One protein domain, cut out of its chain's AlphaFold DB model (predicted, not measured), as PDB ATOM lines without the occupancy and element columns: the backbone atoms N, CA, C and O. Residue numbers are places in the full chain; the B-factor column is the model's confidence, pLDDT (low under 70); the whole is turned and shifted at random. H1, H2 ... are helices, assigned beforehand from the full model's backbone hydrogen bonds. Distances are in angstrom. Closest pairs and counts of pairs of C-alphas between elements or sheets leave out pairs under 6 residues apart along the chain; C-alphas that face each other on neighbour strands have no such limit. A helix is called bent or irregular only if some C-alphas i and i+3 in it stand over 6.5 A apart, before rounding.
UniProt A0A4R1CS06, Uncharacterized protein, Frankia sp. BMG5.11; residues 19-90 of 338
ATOM      1  N   SER A  19      50.983  17.788  35.491       84.81
ATOM      2  CA  SER A  19      51.685  18.744  36.365       84.81
ATOM      3  C   SER A  19      51.378  20.213  36.047       84.81
ATOM      4  O   SER A  19      51.274  21.031  36.957       84.81
ATOM      5  N   GLY A  20      51.173  20.550  34.770       84.69
ATOM      6  CA  GLY A  20      50.757  21.892  34.353       84.69
ATOM      7  C   GLY A  20      49.374  22.291  34.880       84.69
ATOM      8  O   GLY A  20      49.179  23.441  35.261       84.69
ATOM      9  N   VAL A  21      48.437  21.341  34.966       87.31
ATOM     10  CA  VAL A  21      47.089  21.573  35.507       87.31
ATOM     11  C   VAL A  21      47.150  21.786  37.015       87.31
ATOM     12  O   VAL A  21      46.532  22.719  37.520       87.31
ATOM     13  N   GLN A  22      47.937  20.971  37.726       89.38
ATOM     14  CA  GLN A  22      48.139  21.166  39.162       89.38
ATOM     15  C   GLN A  22      48.798  22.520  39.446       89.38
ATOM     16  O   GLN A  22      48.304  23.276  40.271       89.38
ATOM     17  N   ARG A  23      49.844  22.882  38.694       89.62
ATOM     18  CA  ARG A  23      50.507  24.184  38.837       89.62
ATOM     19  C   ARG A  23      49.543  25.352  38.617       89.62
ATOM     20  O   ARG A  23      49.607  26.330  39.355       89.62
ATOM     21  N   ALA A  24      48.663  25.257  37.619       89.62
ATOM     22  CA  ALA A  24      47.651  26.281  37.374       89.62
ATOM     23  C   ALA A  24      46.680  26.409  38.559       89.62
ATOM     24  O   ALA A  24      46.385  27.523  38.988       89.62
ATOM     25  N   LEU A  25      46.232  25.282  39.127       92.88
ATOM     26  CA  LEU A  25      45.419  25.276  40.342       92.88
ATOM     27  C   LEU A  25      46.157  25.945  41.506       92.88
ATOM     28  O   LEU A  25      45.606  26.863  42.107       92.88
ATOM     29  N   ASP A  26      47.396  25.543  41.780       93.00
ATOM     30  CA  ASP A  26      48.191  26.073  42.891       93.00
ATOM     31  C   ASP A  26      48.375  27.596  42.779       93.00
ATOM     32  O   ASP A  26      48.224  28.320  43.763       93.00
ATOM     33  N   GLN A  27      48.640  28.105  41.570       92.50
ATOM     34  CA  GLN A  27      48.780  29.542  41.313       92.50
ATOM     35  C   GLN A  27      47.473  30.312  41.535       92.50
ATOM     36  O   GLN A  27      47.488  31.388  42.137       92.50
ATOM     37  N   VAL A  28      46.342  29.768  41.077       93.38
ATOM     38  CA  VAL A  28      45.023  30.383  41.282       93.38
ATOM     39  C   VAL A  28      44.650  30.375  42.763       93.38
ATOM     40  O   VAL A  28      44.229  31.403  43.286       93.38
ATOM     41  N   VAL A  29      44.860  29.251  43.453       94.75
ATOM     42  CA  VAL A  29      44.612  29.114  44.894       94.75
ATOM     43  C   VAL A  29      45.435  30.139  45.671       94.75
ATOM     44  O   VAL A  29      44.869  30.908  46.445       94.75
ATOM     45  N   LEU A  30      46.748  30.211  45.422       94.62
ATOM     46  CA  LEU A  30      47.634  31.170  46.082       94.62
ATOM     47  C   LEU A  30      47.169  32.617  45.866       94.62
ATOM     48  O   LEU A  30      47.194  33.424  46.794       94.62
ATOM     49  N   ARG A  31      46.720  32.953  44.651       93.50
ATOM     50  CA  ARG A  31      46.233  34.297  44.333       93.50
ATOM     51  C   ARG A  31      44.947  34.642  45.087       93.50
ATOM     52  O   ARG A  31      44.902  35.711  45.687       93.50
ATOM     53  N   CYS A  32      43.963  33.741  45.104       94.12
ATOM     54  CA  CYS A  32      42.723  33.929  45.861       94.12
ATOM     55  C   CYS A  32      43.002  34.117  47.357       94.12
ATOM     56  O   CYS A  32      42.482  35.050  47.963       94.12
ATOM     57  N   LEU A  33      43.887  33.296  47.936       94.06
ATOM     58  CA  LEU A  33      44.267  33.408  49.347       94.06
ATOM     59  C   LEU A  33      44.905  34.767  49.669       94.06
ATOM     60  O   LEU A  33      44.554  35.379  50.675       94.06
ATOM     61  N   ASN A  34      45.775  35.283  48.794       93.31
ATOM     62  CA  ASN A  34      46.383  36.610  48.956       93.31
ATOM     63  C   ASN A  34      45.371  37.767  48.858       93.31
ATOM     64  O   ASN A  34      45.648  38.858  49.348       93.31
ATOM     65  N   GLN A  35      44.224  37.548  48.213       92.06
ATOM     66  CA  GLN A  35      43.151  38.536  48.042       92.06
ATOM     67  C   GLN A  35      42.011  38.363  49.061       92.06
ATOM     68  O   GLN A  35      41.084  39.168  49.074       92.06
ATOM     69  N   GLY A  36      42.067  37.339  49.924       92.00
ATOM     70  CA  GLY A  36      40.987  37.014  50.862       92.00
ATOM     71  C   GLY A  36      39.743  36.405  50.199       92.00
ATOM     72  O   GLY A  36      38.665  36.420  50.788       92.00
ATOM     73  N   GLU A  37      39.875  35.875  48.982       92.31
ATOM     74  CA  GLU A  37      38.792  35.241  48.230       92.31
ATOM     75  C   GLU A  37      38.765  33.719  48.431       92.31
ATOM     76  O   GLU A  37      39.787  33.086  48.703       92.31
ATOM     77  N   ALA A  38      37.596  33.101  48.233       93.38
ATOM     78  CA  ALA A  38      37.458  31.647  48.273       93.38
ATOM     79  C   ALA A  38      38.129  30.996  47.038       93.38
ATOM     80  O   ALA A  38      37.678  31.239  45.914       93.38
ATOM     81  N   PRO A  39      39.176  30.163  47.213       94.88
ATOM     82  CA  PRO A  39      39.854  29.497  46.103       94.88
ATOM     83  C   PRO A  39      39.019  28.334  45.534       94.88
ATOM     84  O   PRO A  39      38.113  27.835  46.211       94.88
ATOM     85  N   PRO A  40      39.329  27.844  44.318       94.56
ATOM     86  CA  PRO A  40      38.695  26.637  43.801       94.56
ATOM     87  C   PRO A  40      39.081  25.426  44.659       94.56
ATOM     88  O   PRO A  40      40.238  25.270  45.048       94.56
ATOM     89  N   SER A  41      38.132  24.523  44.912       93.38
ATOM     90  CA  SER A  41      38.361  23.363  45.795       93.38
ATOM     91  C   SER A  41      39.228  22.255  45.175       93.38
ATOM     92  O   SER A  41      39.509  21.249  45.822       93.38
ATOM     93  N   GLY A  42      39.591  22.384  43.897       92.31
ATOM     94  CA  GLY A  42      40.356  21.403  43.133       92.31
ATOM     95  C   GLY A  42      40.236  21.619  41.624       92.31
ATOM     96  O   GLY A  42      39.536  22.524  41.166       92.31
ATOM     97  N   VAL A  43      40.871  20.749  40.833       90.88
ATOM     98  CA  VAL A  43      40.856  20.834  39.358       90.88
ATOM     99  C   VAL A  43      39.437  20.833  38.764       90.88
ATOM    100  O   VAL A  43      39.172  21.680  37.910       90.88
ATOM    101  N   PRO A  44      38.486  19.982  39.203       90.50
ATOM    102  CA  PRO A  44      37.121  20.031  38.671       90.50
ATOM    103  C   PRO A  44      36.421  21.376  38.911       90.50
ATOM    104  O   PRO A  44      35.675  21.851  38.054       90.50
ATOM    105  N   ASP A  45      36.675  22.009  40.059       93.06
ATOM    106  CA  ASP A  45      36.122  23.329  40.362       93.06
ATOM    107  C   ASP A  45      36.787  24.424  39.522       93.06
ATOM    108  O   ASP A  45      36.098  25.270  38.959       93.06
ATOM    109  N   LEU A  46      38.106  24.347  39.325       92.50
ATOM    110  CA  LEU A  46      38.822  25.249  38.424       92.50
ATOM    111  C   LEU A  46      38.280  25.170  36.986       92.50
ATOM    112  O   LEU A  46      38.002  26.196  36.370       92.50
ATOM    113  N   VAL A  47      38.046  23.965  36.457       89.31
ATOM    114  CA  VAL A  47      37.436  23.784  35.125       89.31
ATOM    115  C   VAL A  47      36.024  24.371  35.082       89.31
ATOM    116  O   VAL A  47      35.640  25.024  34.108       89.31
ATOM    117  N   ARG A  48      35.244  24.197  36.153       90.81
ATOM    118  CA  ARG A  48      33.922  24.816  36.282       90.81
ATOM    119  C   ARG A  48      34.014  26.343  36.281       90.81
ATOM    120  O   ARG A  48      33.177  26.970  35.629       90.81
ATOM    121  N   TRP A  49      35.007  26.941  36.940       93.38
ATOM    122  CA  TRP A  49      35.251  28.387  36.887       93.38
ATOM    123  C   TRP A  49      35.510  28.856  35.457       93.38
ATOM    124  O   TRP A  49      34.860  29.807  35.027       93.38
ATOM    125  N   CYS A  50      36.337  28.139  34.684       91.25
ATOM    126  CA  CYS A  50      36.607  28.467  33.276       91.25
ATOM    127  C   CYS A  50      35.353  28.562  32.404       91.25
ATOM    128  O   CYS A  50      35.372  29.250  31.388       91.25
ATOM    129  N   THR A  51      34.273  27.876  32.788       90.25
ATOM    130  CA  THR A  51      33.007  27.877  32.043       90.25
ATOM    131  C   THR A  51      31.995  28.925  32.503       90.25
ATOM    132  O   THR A  51      30.954  29.075  31.868       90.25
ATOM    133  N   LYS A  52      32.244  29.577  33.643       90.44
ATOM    134  CA  LYS A  52      31.311  30.522  34.277       90.44
ATOM    135  C   LYS A  52      31.849  31.948  34.334       90.44
ATOM    136  O   LYS A  52      31.051  32.874  34.326       90.44
ATOM    137  N   ARG A  53      33.167  32.105  34.445       89.50
ATOM    138  CA  ARG A  53      33.835  33.399  34.604       89.50
ATOM    139  C   ARG A  53      34.281  33.946  33.258       89.50
ATOM    140  O   ARG A  53      34.866  33.208  32.458       89.50
ATOM    141  N   VAL A  54      34.078  35.243  33.050       88.94
ATOM    142  CA  VAL A  54      34.808  35.976  32.009       88.94
ATOM    143  C   VAL A  54      36.209  36.312  32.511       88.94
ATOM    144  O   VAL A  54      36.475  36.271  33.709       88.94
ATOM    145  N   CYS A  55      37.124  36.637  31.603       85.06
ATOM    146  CA  CYS A  55      38.514  36.959  31.913       85.06
ATOM    147  C   CYS A  55      38.665  38.098  32.929       85.06
ATOM    148  O   CYS A  55      39.582  38.047  33.743       85.06
ATOM    149  N   ALA A  56      37.751  39.070  32.929       84.12
ATOM    150  CA  ALA A  56      37.738  40.159  33.905       84.12
ATOM    151  C   ALA A  56      37.477  39.692  35.354       84.12
ATOM    152  O   ALA A  56      37.902  40.367  36.285       84.12
ATOM    153  N   ASP A  57      36.840  38.530  35.547       86.75
ATOM    154  CA  ASP A  57      36.482  37.980  36.866       86.75
ATOM    155  C   ASP A  57      37.552  37.021  37.426       86.75
ATOM    156  O   ASP A  57      37.334  36.321  38.428       86.75
ATOM    157  N   TRP A  58      38.689  36.886  36.738       87.25
ATOM    158  CA  TRP A  58      39.786  36.054  37.217       87.25
ATOM    159  C   TRP A  58      40.635  36.804  38.255       87.25
ATOM    160  O   TRP A  58      40.884  37.998  38.116       87.25
ATOM    161  N   PRO A  59      41.152  36.100  39.280       82.94
ATOM    162  CA  PRO A  59      41.930  36.710  40.363       82.94
ATOM    163  C   PRO A  59      43.302  37.252  39.906       82.94
ATOM    164  O   PRO A  59      43.968  38.010  40.624       82.94
ATOM    165  N   PHE A  60      43.751  36.879  38.703       77.75
ATOM    166  CA  PHE A  60      44.906  37.477  38.039       77.75
ATOM    167  C   PHE A  60      44.442  38.630  37.140       77.75
ATOM    168  O   PHE A  60      43.692  38.432  36.190       77.75
ATOM    169  N   GLY A  61      44.899  39.847  37.443       70.88
ATOM    170  CA  GLY A  61      44.636  41.001  36.587       70.88
ATOM    171  C   GLY A  61      45.341  40.825  35.246       70.88
ATOM    172  O   GLY A  61      46.551  40.600  35.211       70.88
ATOM    173  N   LEU A  62      44.588  40.916  34.154       77.25
ATOM    174  CA  LEU A  62      45.152  41.003  32.811       77.25
ATOM    175  C   LEU A  62      45.452  42.473  32.486       77.25
ATOM    176  O   LEU A  62      44.715  43.349  32.950       77.25
ATOM    177  N   PRO A  63      46.506  42.772  31.703       79.81
ATOM    178  CA  PRO A  63      46.735  44.129  31.226       79.81
ATOM    179  C   PRO A  63      45.490  44.682  30.520       79.81
ATOM    180  O   PRO A  63      44.750  43.945  29.862       79.81
ATOM    181  N   ALA A  64      45.250  45.987  30.653       77.25
ATOM    182  CA  ALA A  64      44.126  46.632  29.984       77.25
ATOM    183  C   ALA A  64      44.205  46.399  28.466       77.25
ATOM    184  O   ALA A  64      45.265  46.552  27.863       77.25
ATOM    185  N   GLY A  65      43.088  45.991  27.858       78.69
ATOM    186  CA  GLY A  65      43.011  45.708  26.421       78.69
ATOM    187  C   GLY A  65      43.638  44.382  25.972       78.69
ATOM    188  O   GLY A  65      43.562  44.072  24.785       78.69
ATOM    189  N   PHE A  66      44.206  43.580  26.883       83.31
ATOM    190  CA  PHE A  66      44.857  42.305  26.549       83.31
ATOM    191  C   PHE A  66      43.888  41.266  25.967       83.31
ATOM    192  O   PHE A  66      44.219  40.574  25.009       83.31
ATOM    193  N   VAL A  67      42.680  41.193  26.531       86.75
ATOM    194  CA  VAL A  67      41.553  40.403  26.016       86.75
ATOM    195  C   VAL A  67      40.266  41.225  26.069       86.75
ATOM    196  O   VAL A  67      40.168  42.182  26.843       86.75
ATOM    197  N   GLY A  68      39.264  40.869  25.265       83.62
ATOM    198  CA  GLY A  68      37.944  41.502  25.333       83.62
ATOM    199  C   GLY A  68      37.262  41.330  26.702       83.62
ATOM    200  O   GLY A  68      37.412  40.301  27.358       83.62
ATOM    201  N   LEU A  69      36.454  42.312  27.125       78.56
ATOM    202  CA  LEU A  69      35.777  42.299  28.439       78.56
ATOM    203  C   LEU A  69      34.848  41.086  28.645       78.56
ATOM    204  O   LEU A  69      34.712  40.595  29.760       78.56
ATOM    205  N   GLY A  70      34.230  40.591  27.571       84.00
ATOM    206  CA  GLY A  70      33.371  39.400  27.590       84.00
ATOM    207  C   GLY A  70      34.094  38.092  27.259       84.00
ATOM    208  O   GLY A  70      33.433  37.078  27.046       84.00
ATOM    209  N   ALA A  71      35.425  38.101  27.147       87.88
ATOM    210  CA  ALA A  71      36.170  36.929  26.714       87.88
ATOM    211  C   ALA A  71      36.160  35.842  27.803       87.88
ATOM    212  O   ALA A  71      36.377  36.119  28.981       87.88
ATOM    213  N   SER A  72      35.920  34.590  27.415       91.38
ATOM    214  CA  SER A  72      35.913  33.425  28.308       91.38
ATOM    215  C   SER A  72      36.900  32.374  27.818       91.38
ATOM    216  O   SER A  72      37.095  32.219  26.616       91.38
ATOM    217  N   LEU A  73      37.528  31.618  28.723       91.81
ATOM    218  CA  LEU A  73      38.484  30.569  28.331       91.81
ATOM    219  C   LEU A  73      37.789  29.317  27.774       91.81
ATOM    220  O   LEU A  73      38.344  28.603  26.937       91.81
ATOM    221  N   VAL A  74      36.568  29.043  28.231       93.38
ATOM    222  CA  VAL A  74      35.744  27.919  27.779       93.38
ATOM    223  C   VAL A  74      34.366  28.447  27.399       93.38
ATOM    224  O   VAL A  74      33.785  29.247  28.130       93.38
ATOM    225  N   ASP A  75      33.838  28.006  26.259       92.06
ATOM    226  CA  ASP A  75      32.460  28.294  25.866       92.06
ATOM    227  C   ASP A  75      31.506  27.612  26.858       92.06
ATOM    228  O   ASP A  75      31.540  26.391  27.059       92.06
ATOM    229  N   ALA A  76      30.654  28.411  27.500       89.38
ATOM    230  CA  ALA A  76      29.781  27.956  28.576       89.38
ATOM    231  C   ALA A  76      28.764  26.889  28.132       89.38
ATOM    232  O   ALA A  76      28.354  26.058  28.947       89.38
ATOM    233  N   ARG A  77      28.358  26.894  26.854       90.00
ATOM    234  CA  ARG A  77      27.369  25.961  26.300       90.00
ATOM    235  C   ARG A  77      28.044  24.740  25.693       90.00
ATOM    236  O   ARG A  77      27.713  23.619  26.065       90.00
ATOM    237  N   ALA A  78      29.008  24.953  24.801       90.19
ATOM    238  CA  ALA A  78      29.710  23.886  24.096       90.19
ATOM    239  C   ALA A  78      30.664  23.103  25.005       90.19
ATOM    240  O   ALA A  78      30.991  21.956  24.698       90.19
ATOM    241  N   ARG A  79      31.102  23.707  26.122       90.69
ATOM    242  CA  ARG A  79      32.128  23.163  27.028       90.69
ATOM    243  C   ARG A  79      33.454  22.897  26.308       90.69
ATOM    244  O   ARG A  79      34.173  21.961  26.641       90.69
ATOM    245  N   MET A  80      33.764  23.742  25.327       92.56
ATOM    246  CA  MET A  80      34.968  23.677  24.499       92.56
ATOM    247  C   MET A  80      35.866  24.880  24.778       92.56
ATOM    248  O   MET A  80      35.368  25.957  25.097       92.56
ATOM    249  N   THR A  81      37.182  24.714  24.656       93.06
ATOM    250  CA  THR A  81      38.118  25.837  24.783       93.06
ATOM    251  C   THR A  81      37.883  26.860  23.678       93.06
ATOM    252  O   THR A  81      37.695  26.500  22.512       93.06
ATOM    253  N   THR A  82      37.909  28.139  24.043       93.94
ATOM    254  CA  THR A  82      37.688  29.226  23.086       93.94
ATOM    255  C   THR A  82      38.923  29.501  22.227       93.94
ATOM    256  O   THR A  82      40.031  29.024  22.509       93.94
ATOM    257  N   ARG A  83      38.760  30.301  21.170       93.38
ATOM    258  CA  ARG A  83      39.852  30.828  20.342       93.38
ATOM    259  C   ARG A  83      40.787  31.679  21.168       93.38
ATOM    260  O   ARG A  83      41.989  31.427  21.154       93.38
ATOM    261  N   MET A  84      40.219  32.589  21.952       92.25
ATOM    262  CA  MET A  84      40.974  33.429  22.873       92.25
ATOM    263  C   MET A  84      41.826  32.579  23.823       92.25
ATOM    264  O   MET A  84      43.008  32.863  23.975       92.25
ATOM    265  N   CYS A  85      41.297  31.480  24.384       92.69
ATOM    266  CA  CYS A  85      42.081  30.598  25.256       92.69
ATOM    267  C   CYS A  85      43.355  30.080  24.574       92.69
ATOM    268  O   CYS A  85      44.430  30.093  25.173       92.69
ATOM    269  N   ALA A  86      43.256  29.657  23.312       92.75
ATOM    270  CA  ALA A  86      44.411  29.192  22.550       92.75
ATOM    271  C   ALA A  86      45.366  30.331  22.158       92.75
ATOM    272  O   ALA A  86      46.576  30.110  22.097       92.75
ATOM    273  N   GLU A  87      44.852  31.534  21.897       93.56
ATOM    274  CA  GLU A  87      45.672  32.717  21.623       93.56
ATOM    275  C   GLU A  87      46.453  33.157  22.866       93.56
ATOM    276  O   GLU A  87      47.663  33.348  22.769       93.56
ATOM    277  N   VAL A  88      45.808  33.217  24.036       90.62
ATOM    278  CA  VAL A  88      46.459  33.505  25.326       90.62
ATOM    279  C   VAL A  88      47.477  32.423  25.673       90.62
ATOM    280  O   VAL A  88      48.600  32.732  26.053       90.62
ATOM    281  N   ALA A  89      47.144  31.144  25.473       89.75
ATOM    282  CA  ALA A  89      48.085  30.038  25.686       89.75
ATOM    283  C   ALA A  89      49.254  30.025  24.680       89.75
ATOM    284  O   ALA A  89      50.200  29.249  24.835       89.75
ATOM    285  N   SER A  90      49.178  30.849  23.634       89.94
ATOM    286  CA  SER A  90      50.270  31.080  22.692       89.94
ATOM    287  C   SER A  90      51.085  32.318  23.041       89.94
ATOM    288  O   SER A  90      52.122  32.520  22.411       89.94
TER     289      SER A  90
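What this domain is: This is residues 19 to 90 of the 338 residues of an uncharacterized protein of Frankia sp. BMG5.11 (UniProt A0A4R1CS06). A long helix, H1, and a short one, H2, meet steeply like an open L near the first residues of H1, and a small third helix, H3, sits away from both on the far side of a long winding loop. Residues 36 to 42 fold back from the last residue of H1 to the first of H2, and the loop, residues 51 to 82, makes much of the rest; the three helices form no bundle. The printed part has 72 residues, with three named helices in the order H1, H2, H3 and no named strand, and its class is all helix, although the helices hold 31 of the 72 residues, under half. The whole is compact, with a radius of gyration of the C-alphas of 12.1 A, and its outline is rounded, with spans of 28 by 26 by 21 A.

Where its parts are: The printed part begins with H1, residues 19 to 35, the longest helix with 17 residues. It measures 24.5 A from C-alpha 19 at (51.685, 18.744, 36.365) to C-alpha 35 at (43.151, 38.536, 48.042). Residues 36 to 42 follow, and then comes H2, residues 43 to 50, from Val 43 to Cys 50. Its 8 residues span 10.6 A from first to last C-alpha, and C-alpha 43 is at (40.856, 20.834, 39.358). Residues 51 to 82 belong to no named element. This stretch passes C-alpha 64 at (44.126, 46.632, 29.984) and C-alpha 78 at (29.710, 23.886, 24.096). H3, residues 83 to 88, has 6 residues and is 8.7 A long, with C-alpha 88 at (46.459, 33.505, 25.326). Ala 89 and Ser 90 follow it and are the last printed residues.

How they stand to each other: H1 and H2 touch, with 4 pairs of C-alphas within 8 A. The closest C-alphas of the two helices are those of Leu 25 and Val 43, 6.4 A apart. H1 touches H2 with residues 21 to 25 alone. The centres of H1 and H2 are 11.7 A apart. Their lines stand at a steep tilt of 67 degrees, only just short of about perpendicular, and they run the same way. The C-alpha y values rise from the first to the last residue of both helices, while z rises from 36.365 to 48.042 in H1 and falls from 39.358 to 33.276 in H2. H3 touches no helix. H1 and H3 are apart, with no C-alpha of the one within 8 A of the other. H2 and H3 are apart by the same measure, although they follow each other in the chain. In H1, H2 and H3 every O i to N i+4 pair of the backbone is within hydrogen-bond range. None of the three helices is bent or irregular.

The domain as a whole: The two C-alphas farthest apart are those of Asn 34, in H1, and Ala 78, in the stretch before H3, at 32.5 A. The C-alphas of Ser 19 and Ser 90, the first and last printed residues, are 18.5 A apart. The link from H1 to H2 is short, with 7 residues between them. The link from H2 to H3 is long, with 32 residues, and its C-alphas lie 6 to 17 A from the mean of all C-alphas at (40.621, 31.217, 34.492). The printed part has no cut. The mean pLDDT of the printed part is 89.3, and no printed residue is under 70. By helix, the mean pLDDT is 91 in H1, 91 in H2 and 93 in H3.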